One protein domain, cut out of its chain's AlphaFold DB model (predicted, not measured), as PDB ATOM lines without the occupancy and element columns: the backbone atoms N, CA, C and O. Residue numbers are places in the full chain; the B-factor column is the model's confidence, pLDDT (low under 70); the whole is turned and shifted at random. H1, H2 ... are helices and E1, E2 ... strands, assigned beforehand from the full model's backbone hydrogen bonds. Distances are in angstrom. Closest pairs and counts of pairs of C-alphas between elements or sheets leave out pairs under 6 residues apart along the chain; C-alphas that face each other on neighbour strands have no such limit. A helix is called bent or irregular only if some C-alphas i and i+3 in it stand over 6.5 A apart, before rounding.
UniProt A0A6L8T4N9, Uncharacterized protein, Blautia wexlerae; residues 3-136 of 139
ATOM      1  N   ARG A   3     -23.480  16.962   8.085       95.38
ATOM      2  CA  ARG A   3     -23.168  17.268   9.492       95.38
ATOM      3  C   ARG A   3     -21.767  16.756   9.818       95.38
ATOM      4  O   ARG A   3     -21.476  15.586   9.561       95.38
ATOM      5  N   LEU A   4     -20.929  17.606  10.393       96.44
ATOM      6  CA  LEU A   4     -19.592  17.259  10.867       96.44
ATOM      7  C   LEU A   4     -19.637  17.017  12.379       96.44
ATOM      8  O   LEU A   4     -20.446  17.614  13.082       96.44
ATOM      9  N   SER A   5     -18.785  16.126  12.883       96.25
ATOM     10  CA  SER A   5     -18.484  16.096  14.318       96.25
ATOM     11  C   SER A   5     -17.384  17.102  14.636       96.25
ATOM     12  O   SER A   5     -16.568  17.406  13.764       96.25
ATOM     13  N   ASP A   6     -17.289  17.529  15.894       96.94
ATOM     14  CA  ASP A   6     -16.215  18.393  16.398       96.94
ATOM     15  C   ASP A   6     -14.829  17.883  15.986       96.94
ATOM     16  O   ASP A   6     -14.020  18.619  15.428       96.94
ATOM     17  N   ALA A   7     -14.574  16.583  16.167       96.81
ATOM     18  CA  ALA A   7     -13.301  15.968  15.797       96.81
ATOM     19  C   ALA A   7     -13.001  16.071  14.291       96.81
ATOM     20  O   ALA A   7     -11.851  16.284  13.905       96.81
ATOM     21  N   VAL A   8     -14.014  15.917  13.430       97.25
ATOM     22  CA  VAL A   8     -13.845  16.058  11.976       97.25
ATOM     23  C   VAL A   8     -13.626  17.520  11.610       97.25
ATOM     24  O   VAL A   8     -12.706  17.808  10.856       97.25
ATOM     25  N   PHE A   9     -14.404  18.445  12.171       97.62
ATOM     26  CA  PHE A   9     -14.230  19.880  11.946       97.62
ATOM     27  C   PHE A   9     -12.819  20.345  12.337       97.62
ATOM     28  O   PHE A   9     -12.110  20.906  11.507       97.62
ATOM     29  N   ILE A  10     -12.363  19.998  13.544       97.00
ATOM     30  CA  ILE A  10     -11.035  20.371  14.051       97.00
ATOM     31  C   ILE A  10      -9.913  19.762  13.201       97.00
ATOM     32  O   ILE A  10      -8.944  20.444  12.901       97.00
ATOM     33  N   SER A  11     -10.019  18.484  12.820       96.62
ATOM     34  CA  SER A  11      -8.944  17.804  12.075       96.62
ATOM     35  C   SER A  11      -8.933  18.090  10.574       96.62
ATOM     36  O   SER A  11      -7.908  17.868   9.930       96.62
ATOM     37  N   SER A  12     -10.061  18.525  10.008       95.62
ATOM     38  CA  SER A  12     -10.157  18.872   8.586       95.62
ATOM     39  C   SER A  12      -9.663  20.278   8.280       95.62
ATOM     40  O   SER A  12      -9.293  20.506   7.132       95.62
ATOM     41  N   GLU A  13      -9.635  21.166   9.283       95.31
ATOM     42  CA  GLU A  13      -9.206  22.563   9.158       95.31
ATOM     43  C   GLU A  13      -9.811  23.228   7.902       95.31
ATOM     44  O   GLU A  13      -9.076  23.553   6.965       95.31
ATOM     45  N   PRO A  14     -11.156  23.347   7.826       95.56
ATOM     46  CA  PRO A  14     -11.823  23.927   6.661       95.56
ATOM     47  C   PRO A  14     -11.346  25.360   6.410       95.56
ATOM     48  O   PRO A  14     -10.865  26.012   7.324       95.56
ATOM     49  N   ASP A  15     -11.509  25.865   5.186       95.06
ATOM     50  CA  ASP A  15     -11.097  27.231   4.834       95.06
ATOM     51  C   ASP A  15     -11.607  28.248   5.871       95.06
ATOM     52  O   ASP A  15     -12.816  28.328   6.097       95.06
ATOM     53  N   CYS A  16     -10.704  28.983   6.532       92.81
ATOM     54  CA  CYS A  16     -11.044  29.856   7.661       92.81
ATOM     55  C   CYS A  16     -12.157  30.835   7.284       92.81
ATOM     56  O   CYS A  16     -13.136  30.961   8.014       92.81
ATOM     57  N   ASP A  17     -12.046  31.452   6.110       94.94
ATOM     58  CA  ASP A  17     -12.988  32.475   5.654       94.94
ATOM     59  C   ASP A  17     -14.384  31.900   5.342       94.94
ATOM     60  O   ASP A  17     -15.323  32.656   5.119       94.94
ATOM     61  N   SER A  18     -14.553  30.571   5.355       96.19
ATOM     62  CA  SER A  18     -15.832  29.887   5.119       96.19
ATOM     63  C   SER A  18     -16.608  29.527   6.392       96.19
ATOM     64  O   SER A  18     -17.734  29.030   6.299       96.19
ATOM     65  N   VAL A  19     -16.026  29.729   7.580       98.12
ATOM     66  CA  VAL A  19     -16.611  29.278   8.852       98.12
ATOM     67  C   VAL A  19     -17.377  30.406   9.538       98.12
ATOM     68  O   VAL A  19     -16.790  31.400   9.961       98.12
ATOM     69  N   ILE A  20     -18.682  30.216   9.740       98.19
ATOM     70  CA  ILE A  20     -19.571  31.200  10.372       98.19
ATOM     71  C   ILE A  20     -20.415  30.528  11.454       98.19
ATOM     72  O   ILE A  20     -20.986  29.462  11.242       98.19
ATOM     73  N   ALA A  21     -20.533  31.171  12.612       98.38
ATOM     74  CA  ALA A  21     -21.372  30.743  13.720       98.38
ATOM     75  C   ALA A  21     -22.587  31.665  13.893       98.38
ATOM     76  O   ALA A  21     -22.459  32.891  13.988       98.38
ATOM     77  N   ILE A  22     -23.775  31.064  13.974       98.00
ATOM     78  CA  ILE A  22     -25.059  31.762  14.107       98.00
ATOM     79  C   ILE A  22     -25.887  31.109  15.209       98.00
ATOM     80  O   ILE A  22     -25.996  29.886  15.292       98.00
ATOM     81  N   ARG A  23     -26.509  31.938  16.044       97.62
ATOM     82  CA  ARG A  23     -27.518  31.527  17.017       97.62
ATOM     83  C   ARG A  23     -28.905  31.756  16.450       97.62
ATOM     84  O   ARG A  23     -29.206  32.836  15.956       97.62
ATOM     85  N   ILE A  24     -29.768  30.767  16.622       96.25
ATOM     86  CA  ILE A  24     -31.201  30.881  16.379       96.25
ATOM     87  C   ILE A  24     -31.909  30.913  17.724       96.25
ATOM     88  O   ILE A  24     -31.687  30.051  18.580       96.25
ATOM     89  N   LYS A  25     -32.755  31.919  17.932       95.31
ATOM     90  CA  LYS A  25     -33.556  32.054  19.149       95.31
ATOM     91  C   LYS A  25     -34.915  32.642  18.808       95.31
ATOM     92  O   LYS A  25     -34.989  33.748  18.290       95.31
ATOM     93  N   ASN A  26     -35.988  31.927  19.138       93.94
ATOM     94  CA  ASN A  26     -37.358  32.271  18.758       93.94
ATOM     95  C   ASN A  26     -37.525  32.516  17.242       93.94
ATOM     96  O   ASN A  26     -38.331  33.353  16.839       93.94
ATOM     97  N   GLY A  27     -36.763  31.793  16.413       92.06
ATOM     98  CA  GLY A  27     -36.762  31.958  14.953       92.06
ATOM     99  C   GLY A  27     -36.035  33.203  14.422       92.06
ATOM    100  O   GLY A  27     -36.115  33.471  13.227       92.06
ATOM    101  N   GLU A  28     -35.341  33.958  15.274       96.44
ATOM    102  CA  GLU A  28     -34.469  35.067  14.870       96.44
ATOM    103  C   GLU A  28     -33.007  34.616  14.817       96.44
ATOM    104  O   GLU A  28     -32.579  33.793  15.632       96.44
ATOM    105  N   TYR A  29     -32.251  35.176  13.871       97.50
ATOM    106  CA  TYR A  29     -30.847  34.851  13.623       97.50
ATOM    107  C   TYR A  29     -29.937  35.893  14.263       97.50
ATOM    108  O   TYR A  29     -30.128  37.091  14.072       97.50
ATOM    109  N   TYR A  30     -28.920  35.436  14.980       97.94
ATOM    110  CA  TYR A  30     -27.960  36.286  15.667       97.94
ATOM    111  C   TYR A  30     -26.543  35.848  15.318       97.94
ATOM    112  O   TYR A  30     -26.217  34.664  15.427       97.94
ATOM    113  N   PHE A  31     -25.685  36.784  14.928       98.31
ATOM    114  CA  PHE A  31     -24.279  36.484  14.683       98.31
ATOM    115  C   PHE A  31     -23.557  36.147  15.995       98.31
ATOM    116  O   PHE A  31     -23.670  36.863  16.993       98.31
ATOM    117  N   LEU A  32     -22.827  35.027  15.997       98.19
ATOM    118  CA  LEU A  32     -21.967  34.619  17.111       98.19
ATOM    119  C   LEU A  32     -20.504  34.921  16.816       98.19
ATOM    120  O   LEU A  32     -19.798  35.426  17.686       98.19
ATOM    121  N   GLY A  33     -20.053  34.607  15.606       97.88
ATOM    122  CA  GLY A  33     -18.670  34.789  15.199       97.88
ATOM    123  C   GLY A  33     -18.376  34.190  13.833       97.88
ATOM    124  O   GLY A  33     -19.200  33.478  13.268       97.88
ATOM    125  N   TRP A  34     -17.192  34.465  13.307       97.81
ATOM    126  CA  TRP A  34     -16.667  33.835  12.095       97.81
ATOM    127  C   TRP A  34     -15.169  33.592  12.238       97.81
ATOM    128  O   TRP A  34     -14.518  34.227  13.074       97.81
ATOM    129  N   MET A  35     -14.616  32.672  11.459       96.94
ATOM    130  CA  MET A  35     -13.165  32.554  11.333       96.94
ATOM    131  C   MET A  35     -12.678  33.409  10.160       96.94
ATOM    132  O   MET A  35     -13.445  33.738   9.261       96.94
ATOM    133  N   GLU A  36     -11.419  33.833  10.217       93.00
ATOM    134  CA  GLU A  36     -10.819  34.670   9.176       93.00
ATOM    135  C   GLU A  36      -9.320  34.379   9.073       93.00
ATOM    136  O   GLU A  36      -8.618  34.288  10.095       93.00
ATOM    137  N   ASP A  37      -8.796  34.266   7.852       90.50
ATOM    138  CA  ASP A  37      -7.353  34.184   7.618       90.50
ATOM    139  C   ASP A  37      -6.688  35.569   7.657       90.50
ATOM    140  O   ASP A  37      -6.124  36.084   6.691       90.50
ATOM    141  N   ALA A  38      -6.752  36.196   8.829       89.12
ATOM    142  CA  ALA A  38      -6.120  37.478   9.081       89.12
ATOM    143  C   ALA A  38      -4.668  37.332   9.564       89.12
ATOM    144  O   ALA A  38      -4.271  36.323  10.151       89.12
ATOM    145  N   GLU A  39      -3.872  38.395   9.404       88.38
ATOM    146  CA  GLU A  39      -2.449  38.404   9.781       88.38
ATOM    147  C   GLU A  39      -2.228  38.118  11.280       88.38
ATOM    148  O   GLU A  39      -1.284  37.422  11.648       88.38
ATOM    149  N   ASN A  40      -3.103  38.633  12.152       90.75
ATOM    150  CA  ASN A  40      -2.858  38.679  13.601       90.75
ATOM    151  C   ASN A  40      -3.914  37.964  14.463       90.75
ATOM    152  O   ASN A  40      -3.760  37.903  15.684       90.75
ATOM    153  N   TYR A  41      -4.974  37.426  13.864       92.56
ATOM    154  CA  TYR A  41      -6.059  36.745  14.574       92.56
ATOM    155  C   TYR A  41      -6.589  35.555  13.764       92.56
ATOM    156  O   TYR A  41      -6.268  35.408  12.585       92.56
ATOM    157  N   ASN A  42      -7.330  34.659  14.419       93.88
ATOM    158  CA  ASN A  42      -7.953  33.499  13.768       93.88
ATOM    159  C   ASN A  42      -9.461  33.645  13.569       93.88
ATOM    160  O   ASN A  42     -10.011  33.007  12.678       93.88
ATOM    161  N   TYR A  43     -10.132  34.409  14.429       96.31
ATOM    162  CA  TYR A  43     -11.581  34.549  14.397       96.31
ATOM    163  C   TYR A  43     -12.047  35.797  15.150       96.31
ATOM    164  O   TYR A  43     -11.320  36.362  15.978       96.31
ATOM    165  N   VAL A  44     -13.285  36.197  14.867       95.94
ATOM    166  CA  VAL A  44     -14.012  37.285  15.528       95.94
ATOM    167  C   VAL A  44     -15.226  36.688  16.228       95.94
ATOM    168  O   VAL A  44     -15.950  35.910  15.614       95.94
ATOM    169  N   MET A  45     -15.467  37.066  17.485       97.50
ATOM    170  CA  MET A  45     -16.664  36.667  18.237       97.50
ATOM    171  C   MET A  45     -17.401  37.884  18.787       97.50
ATOM    172  O   MET A  45     -16.787  38.793  19.351       97.50
ATOM    173  N   ALA A  46     -18.727  37.864  18.701       97.12
ATOM    174  CA  ALA A  46     -19.590  38.838  19.355       97.12
ATOM    175  C   ALA A  46     -19.495  38.708  20.886       97.12
ATOM    176  O   ALA A  46     -19.597  37.605  21.431       97.12
ATOM    177  N   LYS A  47     -19.347  39.828  21.611       95.88
ATOM    178  CA  LYS A  47     -19.436  39.815  23.089       95.88
ATOM    179  C   LYS A  47     -20.876  39.710  23.578       95.88
ATOM    180  O   LYS A  47     -21.128  39.080  24.603       95.88
ATOM    181  N   HIS A  48     -21.792  40.305  22.819       95.31
ATOM    182  CA  HIS A  48     -23.221  40.375  23.103       95.31
ATOM    183  C   HIS A  48     -24.022  39.856  21.902       95.31
ATOM    184  O   HIS A  48     -24.567  40.657  21.141       95.31
ATOM    185  N   PRO A  49     -24.090  38.528  21.665       94.62
ATOM    186  CA  PRO A  49     -24.813  37.972  20.518       94.62
ATOM    187  C   PRO A  49     -26.256  38.466  20.377       94.62
ATOM    188  O   PRO A  49     -26.745  38.632  19.271       94.62
ATOM    189  N   GLU A  50     -26.936  38.743  21.489       94.81
ATOM    190  CA  GLU A  50     -28.289  39.305  21.527       94.81
ATOM    191  C   GLU A  50     -28.428  40.693  20.877       94.81
ATOM    192  O   GLU A  50     -29.541  41.085  20.537       94.81
ATOM    193  N   GLU A  51     -27.325  41.418  20.685       96.25
ATOM    194  CA  GLU A  51     -27.273  42.717  19.996       96.25
ATOM    195  C   GLU A  51     -26.867  42.583  18.516       96.25
ATOM    196  O   GLU A  51     -26.793  43.572  17.790       96.25
ATOM    197  N   ASN A  52     -26.606  41.359  18.049       97.38
ATOM    198  CA  ASN A  52     -26.108  41.064  16.706       97.38
ATOM    199  C   ASN A  52     -27.196  40.406  15.834       97.38
ATOM    200  O   ASN A  52     -26.963  39.368  15.213       97.38
ATOM    201  N   LEU A  53     -28.405  40.977  15.836       97.94
ATOM    202  CA  LEU A  53     -29.543  40.488  15.049       97.94
ATOM    203  C   LEU A  53     -29.264  40.621  13.542       97.94
ATOM    204  O   LEU A  53     -28.825  41.673  13.082       97.94
ATOM    205  N   LEU A  54     -29.559  39.563  12.789       97.50
ATOM    206  CA  LEU A  54     -29.455  39.516  11.331       97.50
ATOM    207  C   LEU A  54     -30.846  39.564  10.694       97.50
ATOM    208  O   LEU A  54     -31.830  39.102  11.283       97.50
ATOM    209  N   ASP A  55     -30.926  40.065   9.461       95.56
ATOM    210  CA  ASP A  55     -32.174  40.029   8.707       95.56
ATOM    211  C   ASP A  55     -32.622  38.587   8.440       95.56
ATOM    212  O   ASP A  55     -31.827  37.657   8.281       95.56
ATOM    213  N   ARG A  56     -33.939  38.409   8.318       89.88
ATOM    214  CA  ARG A  56     -34.550  37.100   8.055       89.88
ATOM    215  C   ARG A  56     -34.027  36.441   6.775       89.88
ATOM    216  O   ARG A  56     -33.900  35.222   6.734       89.88
ATOM    217  N   ASP A  57     -33.719  37.248   5.766       91.44
ATOM    218  CA  ASP A  57     -33.236  36.793   4.463       91.44
ATOM    219  C   ASP A  57     -31.698  36.836   4.364       91.44
ATOM    220  O   ASP A  57     -31.157  36.818   3.261       91.44
ATOM    221  N   CYS A  58     -30.968  36.878   5.491       94.62
ATOM    222  CA  CYS A  58     -29.501  36.973   5.491       94.62
ATOM    223  C   CYS A  58     -28.808  35.848   4.703       94.62
ATOM    224  O   CYS A  58     -27.724  36.061   4.172       94.62
ATOM    225  N   PHE A  59     -29.440  34.681   4.556       95.38
ATOM    226  CA  PHE A  59     -28.912  33.557   3.779       95.38
ATOM    227  C   PHE A  59     -29.230  33.602   2.277       95.38
ATOM    228  O   PHE A  59     -29.006  32.602   1.604       95.38
ATOM    229  N   SER A  60     -29.766  34.698   1.724       93.94
ATOM    230  CA  SER A  60     -30.121  34.754   0.293       93.94
ATOM    231  C   SER A  60     -28.931  34.544  -0.645       93.94
ATOM    232  O   SER A  60     -29.094  33.976  -1.721       93.94
ATOM    233  N   ASP A  61     -27.751  35.022  -0.248       94.62
ATOM    234  CA  ASP A  61     -26.474  34.862  -0.943       94.62
ATOM    235  C   ASP A  61     -25.314  35.260  -0.006       94.62
ATOM    236  O   ASP A  61     -25.534  35.852   1.055       94.62
ATOM    237  N   ALA A  62     -24.075  34.935  -0.389       93.62
ATOM    238  CA  ALA A  62     -22.895  35.182   0.444       93.62
ATOM    239  C   ALA A  62     -22.688  36.673   0.769       93.62
ATOM    240  O   ALA A  62     -22.352  37.020   1.902       93.62
ATOM    241  N   ASN A  63     -22.938  37.569  -0.194       94.56
ATOM    242  CA  ASN A  63     -22.791  39.008   0.018       94.56
ATOM    243  C   ASN A  63     -23.849  39.529   0.997       94.56
ATOM    244  O   ASN A  63     -23.542  40.351   1.856       94.56
ATOM    245  N   SER A  64     -25.083  39.046   0.894       95.31
ATOM    246  CA  SER A  64     -26.168  39.406   1.802       95.31
ATOM    247  C   SER A  64     -25.865  38.960   3.233       95.31
ATOM    248  O   SER A  64     -26.043  39.764   4.151       95.31
ATOM    249  N   LEU A  65     -25.319  37.753   3.424       96.38
ATOM    250  CA  LEU A  65     -24.880  37.271   4.738       96.38
ATOM    251  C   LEU A  65     -23.744  38.134   5.297       96.38
ATOM    252  O   LEU A  65     -23.845  38.645   6.411       96.38
ATOM    253  N   TYR A  66     -22.697  38.354   4.497       95.75
ATOM    254  CA  TYR A  66     -21.558  39.192   4.867       95.75
ATOM    255  C   TYR A  66     -21.998  40.606   5.268       95.75
ATOM    256  O   TYR A  66     -21.673  41.074   6.360       95.75
ATOM    257  N   CYS A  67     -22.779  41.280   4.417       96.25
ATOM    258  CA  CYS A  67     -23.266  42.633   4.674       96.25
ATOM    259  C   CYS A  67     -24.123  42.701   5.937       96.25
ATOM    260  O   CYS A  67     -23.978  43.656   6.698       96.25
ATOM    261  N   ASN A  68     -24.983  41.710   6.182       96.75
ATOM    262  CA  ASN A  68     -25.792  41.646   7.398       96.75
ATOM    263  C   ASN A  68     -24.923  41.554   8.655       96.75
ATOM    264  O   ASN A  68     -25.135  42.309   9.599       96.75
ATOM    265  N   ILE A  69     -23.909  40.686   8.642       96.56
ATOM    266  CA  ILE A  69     -22.993  40.515   9.774       96.56
ATOM    267  C   ILE A  69     -22.278  41.833  10.089       96.56
ATOM    268  O   ILE A  69     -22.371  42.328  11.209       96.56
ATOM    269  N   ILE A  70     -21.612  42.446   9.105       95.94
ATOM    270  CA  ILE A  70     -20.789  43.642   9.360       95.94
ATOM    271  C   ILE A  70     -21.604  44.915   9.641       95.94
ATOM    272  O   ILE A  70     -21.034  45.927  10.050       95.94
ATOM    273  N   SER A  71     -22.913  44.899   9.365       95.06
ATOM    274  CA  SER A  71     -23.804  46.052   9.555       95.06
ATOM    275  C   SER A  71     -24.730  45.938  10.761       95.06
ATOM    276  O   SER A  71     -25.382  46.928  11.092       95.06
ATOM    277  N   CYS A  72     -24.772  44.785  11.434       93.69
ATOM    278  CA  CYS A  72     -25.560  44.632  12.650       93.69
ATOM    279  C   CYS A  72     -25.007  45.508  13.793       93.69
ATOM    280  O   CYS A  72     -23.800  45.756  13.888       93.69
ATOM    281  N   ASP A  73     -25.897  45.988  14.666       93.06
ATOM    282  CA  ASP A  73     -25.578  47.005  15.681       93.06
ATOM    283  C   ASP A  73     -24.426  46.577  16.609       93.06
ATOM    284  O   ASP A  73     -23.514  47.363  16.889       93.06
ATOM    285  N   GLY A  74     -24.444  45.317  17.052       93.12
ATOM    286  CA  GLY A  74     -23.464  44.752  17.977       93.12
ATOM    287  C   GLY A  74     -22.106  44.381  17.367       93.12
ATOM    288  O   GLY A  74     -21.198  44.043  18.128       93.12
ATOM    289  N   TYR A  75     -21.918  44.464  16.042       92.50
ATOM    290  CA  TYR A  75     -20.707  43.955  15.375       92.50
ATOM    291  C   TYR A  75     -19.419  44.625  15.878       92.50
ATOM    292  O   TYR A  75     -18.389  43.981  16.077       92.50
ATOM    293  N   ASN A  76     -19.476  45.935  16.140       92.81
ATOM    294  CA  ASN A  76     -18.322  46.692  16.631       92.81
ATOM    295  C   ASN A  76     -17.961  46.374  18.092       92.81
ATOM    296  O   ASN A  76     -16.880  46.761  18.540       92.81
ATOM    297  N   ASP A  77     -18.826  45.668  18.828       95.06
ATOM    298  CA  ASP A  77     -18.527  45.135  20.159       95.06
ATOM    299  C   ASP A  77     -18.201  43.633  20.117       95.06
ATOM    300  O   ASP A  77     -18.699  42.805  20.884       95.06
ATOM    301  N   ALA A  78     -17.313  43.281  19.193       93.12
ATOM    302  CA  ALA A  78     -16.700  41.970  19.102       93.12
ATOM    303  C   ALA A  78     -15.322  41.935  19.786       93.12
ATOM    304  O   ALA A  78     -14.737  42.962  20.156       93.12
ATOM    305  N   TYR A  79     -14.786  40.734  19.974       93.44
ATOM    306  CA  TYR A  79     -13.375  40.534  20.280       93.44
ATOM    307  C   TYR A  79     -12.709  39.672  19.203       93.44
ATOM    308  O   TYR A  79     -13.330  38.801  18.598       93.44
ATOM    309  N   LEU A  80     -11.427  39.944  18.979       93.94
ATOM    310  CA  LEU A  80     -10.568  39.223  18.044       93.94
ATOM    311  C   LEU A  80      -9.730  38.225  18.843       93.94
ATOM    312  O   LEU A  80      -9.067  38.629  19.804       93.94
ATOM    313  N   SER A  81      -9.741  36.947  18.463       93.38
ATOM    314  CA  SER A  81      -8.856  35.958  19.090       93.38
ATOM    315  C   SER A  81      -7.505  35.936  18.388       93.38
ATOM    316  O   SER A  81      -7.424  35.670  17.188       93.38
ATOM    317  N   ALA A  82      -6.441  36.248  19.133       90.12
ATOM    318  CA  ALA A  82      -5.070  36.212  18.628       90.12
ATOM    319  C   ALA A  82      -4.718  34.824  18.074       90.12
ATOM    320  O   ALA A  82      -5.324  33.834  18.473       90.12
ATOM    321  N   LYS A  83      -3.723  34.738  17.179       88.94
ATOM    322  CA  LYS A  83      -3.344  33.447  16.588       88.94
ATOM    323  C   LYS A  83      -3.026  32.396  17.669       88.94
ATOM    324  O   LYS A  83      -2.189  32.651  18.538       88.94
ATOM    325  N   THR A  84      -3.660  31.226  17.594       87.69
ATOM    326  CA  THR A  84      -3.417  30.087  18.499       87.69
ATOM    327  C   THR A  84      -3.011  28.834  17.724       87.69
ATOM    328  O   THR A  84      -3.204  28.751  16.513       87.69
ATOM    329  N   ASP A  85      -2.447  27.845  18.425       88.00
ATOM    330  CA  ASP A  85      -2.059  26.564  17.816       88.00
ATOM    331  C   ASP A  85      -3.273  25.709  17.405       88.00
ATOM    332  O   ASP A  85      -3.140  24.838  16.554       88.00
ATOM    333  N   ASN A  86      -4.446  25.927  18.018       93.06
ATOM    334  CA  ASN A  86      -5.657  25.126  17.790       93.06
ATOM    335  C   ASN A  86      -6.898  26.023  17.613       93.06
ATOM    336  O   ASN A  86      -7.817  25.973  18.439       93.06
ATOM    337  N   PRO A  87      -6.954  26.842  16.551       95.31
ATOM    338  CA  PRO A  87      -7.973  27.878  16.413       95.31
ATOM    339  C   PRO A  87      -9.392  27.329  16.267       95.31
ATOM    340  O   PRO A  87     -10.318  27.918  16.806       95.31
ATOM    341  N   TYR A  88      -9.573  26.179  15.613       97.00
ATOM    342  CA  TYR A  88     -10.890  25.545  15.460       97.00
ATOM    343  C   TYR A  88     -11.455  25.047  16.794       97.00
ATOM    344  O   TYR A  88     -12.637  25.226  17.075       97.00
ATOM    345  N   SER A  89     -10.611  24.452  17.644       96.12
ATOM    346  CA  SER A  89     -11.031  24.010  18.978       96.12
ATOM    347  C   SER A  89     -11.333  25.199  19.890       96.12
ATOM    348  O   SER A  89     -12.276  25.140  20.676       96.12
ATOM    349  N   ASP A  90     -10.534  26.263  19.794       95.88
ATOM    350  CA  ASP A  90     -10.735  27.498  20.555       95.88
ATOM    351  C   ASP A  90     -12.029  28.206  20.118       95.88
ATOM    352  O   ASP A  90     -12.848  28.583  20.956       95.88
ATOM    353  N   PHE A  91     -12.292  28.266  18.810       97.31
ATOM    354  CA  PHE A  91     -13.538  28.782  18.247       97.31
ATOM    355  C   PHE A  91     -14.765  28.034  18.785       97.31
ATOM    356  O   PHE A  91     -15.667  28.669  19.333       97.31
ATOM    357  N   LEU A  92     -14.767  26.694  18.735       96.81
ATOM    358  CA  LEU A  92     -15.870  25.885  19.269       96.81
ATOM    359  C   LEU A  92     -16.097  26.099  20.771       96.81
ATOM    360  O   LEU A  92     -17.238  26.084  21.215       96.81
ATOM    361  N   SER A  93     -15.054  26.385  21.557       94.94
ATOM    362  CA  SER A  93     -15.211  26.646  22.998       94.94
ATOM    363  C   SER A  93     -16.081  27.873  23.326       94.94
ATOM    364  O   SER A  93     -16.544  28.023  24.459       94.94
ATOM    365  N   ASN A  94     -16.325  28.736  22.334       95.31
ATOM    366  CA  ASN A  94     -17.160  29.930  22.448       95.31
ATOM    367  C   ASN A  94     -18.606  29.716  21.970       95.31
ATOM    368  O   ASN A  94     -19.415  30.645  22.011       95.31
ATOM    369  N   ILE A  95     -18.936  28.507  21.521       96.56
ATOM    370  CA  ILE A  95     -20.219  28.142  20.925       96.56
ATOM    371  C   ILE A  95     -20.877  27.102  21.828       96.56
ATOM    372  O   ILE A  95     -20.205  26.319  22.496       96.56
ATOM    373  N   LYS A  96     -22.207  27.125  21.937       94.38
ATOM    374  CA  LYS A  96     -22.900  26.105  22.727       94.38
ATOM    375  C   LYS A  96     -22.996  24.805  21.939       94.38
ATOM    376  O   LYS A  96     -23.366  24.817  20.767       94.38
ATOM    377  N   CYS A  97     -22.742  23.684  22.609       92.56
ATOM    378  CA  CYS A  97     -23.032  22.373  22.044       92.56
ATOM    379  C   CYS A  97     -24.546  22.187  21.858       92.56
ATOM    380  O   CYS A  97     -25.366  22.863  22.489       92.56
ATOM    381  N   TYR A  98     -24.904  21.222  21.018       83.00
ATOM    382  CA  TYR A  98     -26.275  20.804  20.782       83.00
ATOM    383  C   TYR A  98     -27.006  20.517  22.101       83.00
ATOM    384  O   TYR A  98     -26.484  19.856  23.003       83.00
ATOM    385  N   GLU A  99     -28.244  21.004  22.208       79.94
ATOM    386  CA  GLU A  99     -29.119  20.746  23.347       79.94
ATOM    387  C   GLU A  99     -30.300  19.858  22.934       79.94
ATOM    388  O   GLU A  99     -31.119  20.199  22.074       79.94
ATOM    389  N   ARG A 100     -30.460  18.724  23.618       72.56
ATOM    390  CA  ARG A 100     -31.632  17.851  23.513       72.56
ATOM    391  C   ARG A 100     -32.307  17.729  24.869       72.56
ATOM    392  O   ARG A 100     -31.722  17.240  25.826       72.56
ATOM    393  N   ASN A 101     -33.583  18.112  24.948       71.56
ATOM    394  CA  ASN A 101     -34.369  18.062  26.192       71.56
ATOM    395  C   ASN A 101     -33.693  18.800  27.370       71.56
ATOM    396  O   ASN A 101     -33.727  18.308  28.497       71.56
ATOM    397  N   ALA A 102     -33.075  19.957  27.104       68.69
ATOM    398  CA  ALA A 102     -32.289  20.736  28.071       68.69
ATOM    399  C   ALA A 102     -31.050  20.010  28.641       68.69
ATOM    400  O   ALA A 102     -30.498  20.429  29.657       68.69
ATOM    401  N   MET A 103     -30.606  18.927  27.996       70.00
ATOM    402  CA  MET A 103     -29.293  18.332  28.217       70.00
ATOM    403  C   MET A 103     -28.404  18.638  27.020       70.00
ATOM    404  O   MET A 103     -28.797  18.398  25.879       70.00
ATOM    405  N   SER A 104     -27.227  19.181  27.304       76.00
ATOM    406  CA  SER A 104     -26.177  19.382  26.316       76.00
ATOM    407  C   SER A 104     -25.221  18.197  26.368       76.00
ATOM    408  O   SER A 104     -24.774  17.822  27.459       76.00
ATOM    409  N   ASP A 105     -24.950  17.593  25.215       77.81
ATOM    410  CA  ASP A 105     -23.903  16.585  25.085       77.81
ATOM    411  C   ASP A 105     -22.579  17.323  24.847       77.81
ATOM    412  O   ASP A 105     -22.459  18.130  23.925       77.81
ATOM    413  N   ALA A 106     -21.600  17.102  25.728       80.94
ATOM    414  CA  ALA A 106     -20.283  17.716  25.582       80.94
ATOM    415  C   ALA A 106     -19.639  17.273  24.260       80.94
ATOM    416  O   ALA A 106     -19.725  16.095  23.904       80.94
ATOM    417  N   ASP A 107     -18.977  18.210  23.580       84.81
ATOM    418  CA  ASP A 107     -18.264  17.986  22.314       84.81
ATOM    419  C   ASP A 107     -19.170  17.514  21.149       84.81
ATOM    420  O   ASP A 107     -18.737  16.758  20.272       84.81
ATOM    421  N   ASP A 108     -20.445  17.927  21.148       90.88
ATOM    422  CA  ASP A 108     -21.399  17.685  20.053       90.88
ATOM    423  C   ASP A 108     -22.007  19.008  19.571       90.88
ATOM    424  O   ASP A 108     -23.151  19.338  19.878       90.88
ATOM    425  N   HIS A 109     -21.236  19.809  18.838       96.38
ATOM    426  CA  HIS A 109     -21.757  21.018  18.202       96.38
ATOM    427  C   HIS A 109     -22.564  20.680  16.943       96.38
ATOM    428  O   HIS A 109     -22.297  19.708  16.229       96.38
ATOM    429  N   ASP A 110     -23.545  21.523  16.622       95.94
ATOM    430  CA  ASP A 110     -24.260  21.437  15.351       95.94
ATOM    431  C   ASP A 110     -23.463  22.135  14.244       95.94
ATOM    432  O   ASP A 110     -23.664  23.307  13.922       95.94
ATOM    433  N   ILE A 111     -22.523  21.377  13.673       97.75
ATOM    434  CA  ILE A 111     -21.632  21.815  12.597       97.75
ATOM    435  C   ILE A 111     -22.117  21.242  11.262       97.75
ATOM    436  O   ILE A 111     -22.250  20.024  11.112       97.75
ATOM    437  N   PHE A 112     -22.328  22.094  10.261       97.75
ATOM    438  CA  PHE A 112     -22.770  21.696   8.925       97.75
ATOM    439  C   PHE A 112     -21.850  22.257   7.840       97.75
ATOM    440  O   PHE A 112     -21.640  23.461   7.773       97.75
ATOM    441  N   SER A 113     -21.352  21.390   6.955       97.81
ATOM    442  CA  SER A 113     -20.730  21.788   5.684       97.81
ATOM    443  C   SER A 113     -21.778  21.759   4.576       97.81
ATOM    444  O   SER A 113     -22.503  20.765   4.418       97.81
ATOM    445  N   LEU A 114     -21.930  22.881   3.879       97.69
ATOM    446  CA  LEU A 114     -22.994  23.123   2.910       97.69
ATOM    447  C   LEU A 114     -22.637  24.274   1.960       97.69
ATOM    448  O   LEU A 114     -21.640  24.957   2.145       97.69
ATOM    449  N   THR A 115     -23.478  24.503   0.955       97.12
ATOM    450  CA  THR A 115     -23.417  25.696   0.085       97.12
ATOM    451  C   THR A 115     -24.445  26.750   0.497       97.12
ATOM    452  O   THR A 115     -25.424  26.420   1.173       97.12
ATOM    453  N   MET A 116     -24.290  27.997   0.044       95.62
ATOM    454  CA  MET A 116     -25.272  29.070   0.261       95.62
ATOM    455  C   MET A 116     -26.693  28.662  -0.161       95.62
ATOM    456  O   MET A 116     -27.647  28.860   0.594       95.62
ATOM    457  N   ASP A 117     -26.835  28.009  -1.318       95.75
ATOM    458  CA  ASP A 117     -28.125  27.506  -1.811       95.75
ATOM    459  C   ASP A 117     -28.761  26.489  -0.846       95.75
ATOM    460  O   ASP A 117     -29.982  26.461  -0.649       95.75
ATOM    461  N   GLU A 118     -27.941  25.637  -0.228       97.06
ATOM    462  CA  GLU A 118     -28.412  24.626   0.713       97.06
ATOM    463  C   GLU A 118     -28.867  25.240   2.037       97.06
ATOM    464  O   GLU A 118     -29.942  24.870   2.509       97.06
ATOM    465  N   ILE A 119     -28.111  26.180   2.620       96.06
ATOM    466  CA  ILE A 119     -28.538  26.862   3.854       96.06
ATOM    467  C   ILE A 119     -29.775  27.723   3.616       96.06
ATOM    468  O   ILE A 119     -30.709  27.667   4.417       96.06
ATOM    469  N   TYR A 120     -29.850  28.428   2.485       95.44
ATOM    470  CA  TYR A 120     -31.043  29.180   2.108       95.44
ATOM    471  C   TYR A 120     -32.280  28.273   2.076       95.44
ATOM    472  O   TYR A 120     -33.303  28.588   2.685       95.44
ATOM    473  N   SER A 121     -32.148  27.091   1.461       95.00
ATOM    474  CA  SER A 121     -33.234  26.114   1.299       95.00
ATOM    475  C   SER A 121     -33.738  25.494   2.607       95.00
ATOM    476  O   SER A 121     -34.849  24.957   2.631       95.00
ATOM    477  N   ILE A 122     -32.939  25.518   3.679       93.62
ATOM    478  CA  ILE A 122     -33.278  24.874   4.959       93.62
ATOM    479  C   ILE A 122     -33.414  25.852   6.126       93.62
ATOM    480  O   ILE A 122     -33.811  25.413   7.202       93.62
ATOM    481  N   SER A 123     -33.078  27.131   5.944       92.44
ATOM    482  CA  SER A 123     -32.993  28.123   7.027       92.44
ATOM    483  C   SER A 123     -34.272  28.182   7.874       92.44
ATOM    484  O   SER A 123     -34.208  28.044   9.091       92.44
ATOM    485  N   ASP A 124     -35.444  28.213   7.230       90.56
ATOM    486  CA  ASP A 124     -36.764  28.182   7.885       90.56
ATOM    487  C   ASP A 124     -37.053  26.888   8.686       90.56
ATOM    488  O   ASP A 124     -37.986  26.846   9.491       90.56
ATOM    489  N   ALA A 125     -36.307  25.804   8.453       92.69
ATOM    490  CA  ALA A 125     -36.460  24.525   9.150       92.69
ATOM    491  C   ALA A 125     -35.503  24.361  10.344       92.69
ATOM    492  O   ALA A 125     -35.659  23.406  11.120       92.69
ATOM    493  N   LEU A 126     -34.523  25.257  10.491       92.69
ATOM    494  CA  LEU A 126     -33.597  25.245  11.615       92.69
ATOM    495  C   LEU A 126     -34.333  25.597  12.914       92.69
ATOM    496  O   LEU A 126     -35.292  26.368  12.941       92.69
ATOM    497  N   ARG A 127     -33.909  24.972  14.011       93.19
ATOM    498  CA  ARG A 127     -34.506  25.169  15.337       93.19
ATOM    499  C   ARG A 127     -33.652  26.115  16.161       93.19
ATOM    500  O   ARG A 127     -32.492  26.331  15.833       93.19
ATOM    501  N   ASP A 128     -34.195  26.602  17.267       94.69
ATOM    502  CA  ASP A 128     -33.405  27.334  18.255       94.69
ATOM    503  C   ASP A 128     -32.170  26.523  18.689       94.69
ATOM    504  O   ASP A 128     -32.280  25.330  18.984       94.69
ATOM    505  N   GLY A 129     -31.009  27.175  18.706       94.88
ATOM    506  CA  GLY A 129     -29.707  26.547  18.934       94.88
ATOM    507  C   GLY A 129     -28.554  27.380  18.375       94.88
ATOM    508  O   GLY A 129     -28.780  28.373  17.684       94.88
ATOM    509  N   ASP A 130     -27.325  26.971  18.681       96.88
ATOM    510  CA  ASP A 130     -26.112  27.542  18.095       96.88
ATOM    511  C   ASP A 130     -25.609  26.606  16.992       96.88
ATOM    512  O   ASP A 130     -25.527  25.394  17.190       96.88
ATOM    513  N   TYR A 131     -25.273  27.177  15.842       97.56
ATOM    514  CA  TYR A 131     -24.853  26.444  14.655       97.56
ATOM    515  C   TYR A 131     -23.510  26.959  14.165       97.56
ATOM    516  O   TYR A 131     -23.259  28.164  14.196       97.56
ATOM    517  N   VAL A 132     -22.687  26.047  13.652       98.31
ATOM    518  CA  VAL A 132     -21.492  26.369  12.870       98.31
ATOM    519  C   VAL A 132     -21.727  25.923  11.437       98.31
ATOM    520  O   VAL A 132     -22.019  24.757  11.176       98.31
ATOM    521  N   PHE A 133     -21.570  26.843  10.499       98.19
ATOM    522  CA  PHE A 133     -21.665  26.584   9.075       98.19
ATOM    523  C   PHE A 133     -20.285  26.711   8.444       98.19
ATOM    524  O   PHE A 133     -19.612  27.721   8.620       98.19
ATOM    525  N   VAL A 134     -19.881  25.677   7.711       98.06
ATOM    526  CA  VAL A 134     -18.762  25.708   6.769       98.06
ATOM    527  C   VAL A 134     -19.385  25.870   5.387       98.06
ATOM    528  O   VAL A 134     -20.033  24.943   4.896       98.06
ATOM    529  N   ILE A 135     -19.277  27.065   4.813       97.12
ATOM    530  CA  ILE A 135     -19.978  27.433   3.581       97.12
ATOM    531  C   ILE A 135     -19.015  27.322   2.392       97.12
ATOM    532  O   ILE A 135     -18.210  28.215   2.138       97.12
ATOM    533  N   ASP A 136     -19.103  26.216   1.650       93.44
ATOM    534  CA  ASP A 136     -18.115  25.805   0.639       93.44
ATOM    535  C   ASP A 136     -17.928  26.824  -0.513       93.44
ATOM    536  O   ASP A 136     -16.889  26.847  -1.180       93.44
TER     537      ASP A 136
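This is residues 3 to 136 of the 139 residues of an uncharacterized protein of Blautia wexlerae (UniProt A0A6L8T4N9). A strongly twisted sheet of six strands runs through the middle of this model, with H2, H3 and H5 packed on one face and H4 over the other. H1 lies beside H4 and grazes the sheet near E5. The 134 printed residues hold five named helices and six named strands, in the order H1 E1 E2 E3 H2 H3 E4 H4 E5 H5 E6. The sheet runs E4 E3 E2 E1 E6 E5 and is mixed, and the class is mixed, helices and strands. The whole is compact, with a radius of gyration of the C-alphas of 13.8 A, and rounded, spanning 36 by 33 by 27 A.

Find C-alpha 19 at (-16.611, 29.278, 8.852); from there E1, residues 19 to 25, runs 20.0 A. E2, residues 28 to 35, is 21.7 A long and E3, residues 41 to 46, 14.5 A. Look next for E4 at residues 78 to 82, E5 at 110 to 114, and E6 at 129 to 135, which covers 18.2 A and ends at C-alpha 135 (-19.978, 27.433, 3.581). Of the helices, H1 is residues 6 to 12, beginning at C-alpha 6 (-16.215, 18.393, 16.398); H2 is 62 to 71, 14.2 A long; H3 is 73 to 77; H4 is 87 to 92; H5 is 116 to 125, 15.0 A long. H3 and H5 are irregular: C-alphas 73 and 76 are 7.3 A apart, and C-alphas 121 and 124 are 7.8 A apart.

Begin with E1, E2 and E3, a meander, each strand the antiparallel neighbour of the one before; N 30 and O 23 are 2.8 A apart, N 44 and O 34 2.9 A. E4 is antiparallel to E3, with N 79 to O 45 at 2.9 A. E6 is antiparallel to E1, with N 22 to O 131 at 3.0 A, and parallel to E5, with N 132 to O 110 at 2.9 A. E5, H5 and E6 form a strand-helix-strand unit, two parallel neighbour strands with a helix between, and its crossover is right-handed. H5 lies over E6, along the strands, at a height over the sheet of 9.3 A. H2, on the same face, runs across the strands at a height of 10.2 A. H4, on the opposite face, lies over E2 at 7.3 A. H3, on the same face as H2, has a height of 7.1 A. H1 only grazes the sheet; it only just touches H4, with 3 pairs of C-alphas within 8 A, the closest being Ile 10 and Tyr 88 at 5.4 A. Every O i to N i+4 pair is within hydrogen-bond range in H1, H2 and H4, against 4 of 6 in H5 and 0 of 1 in H3, where 1 of 2 O i to N i+3 pairs is.

The C-alphas farthest apart, those of Glu 39 and Asn 101, are 41.3 A apart. The printed part has no cut. The long links are E3 to H2 and H4 to E5. Residue 102 alone has a pLDDT under 70.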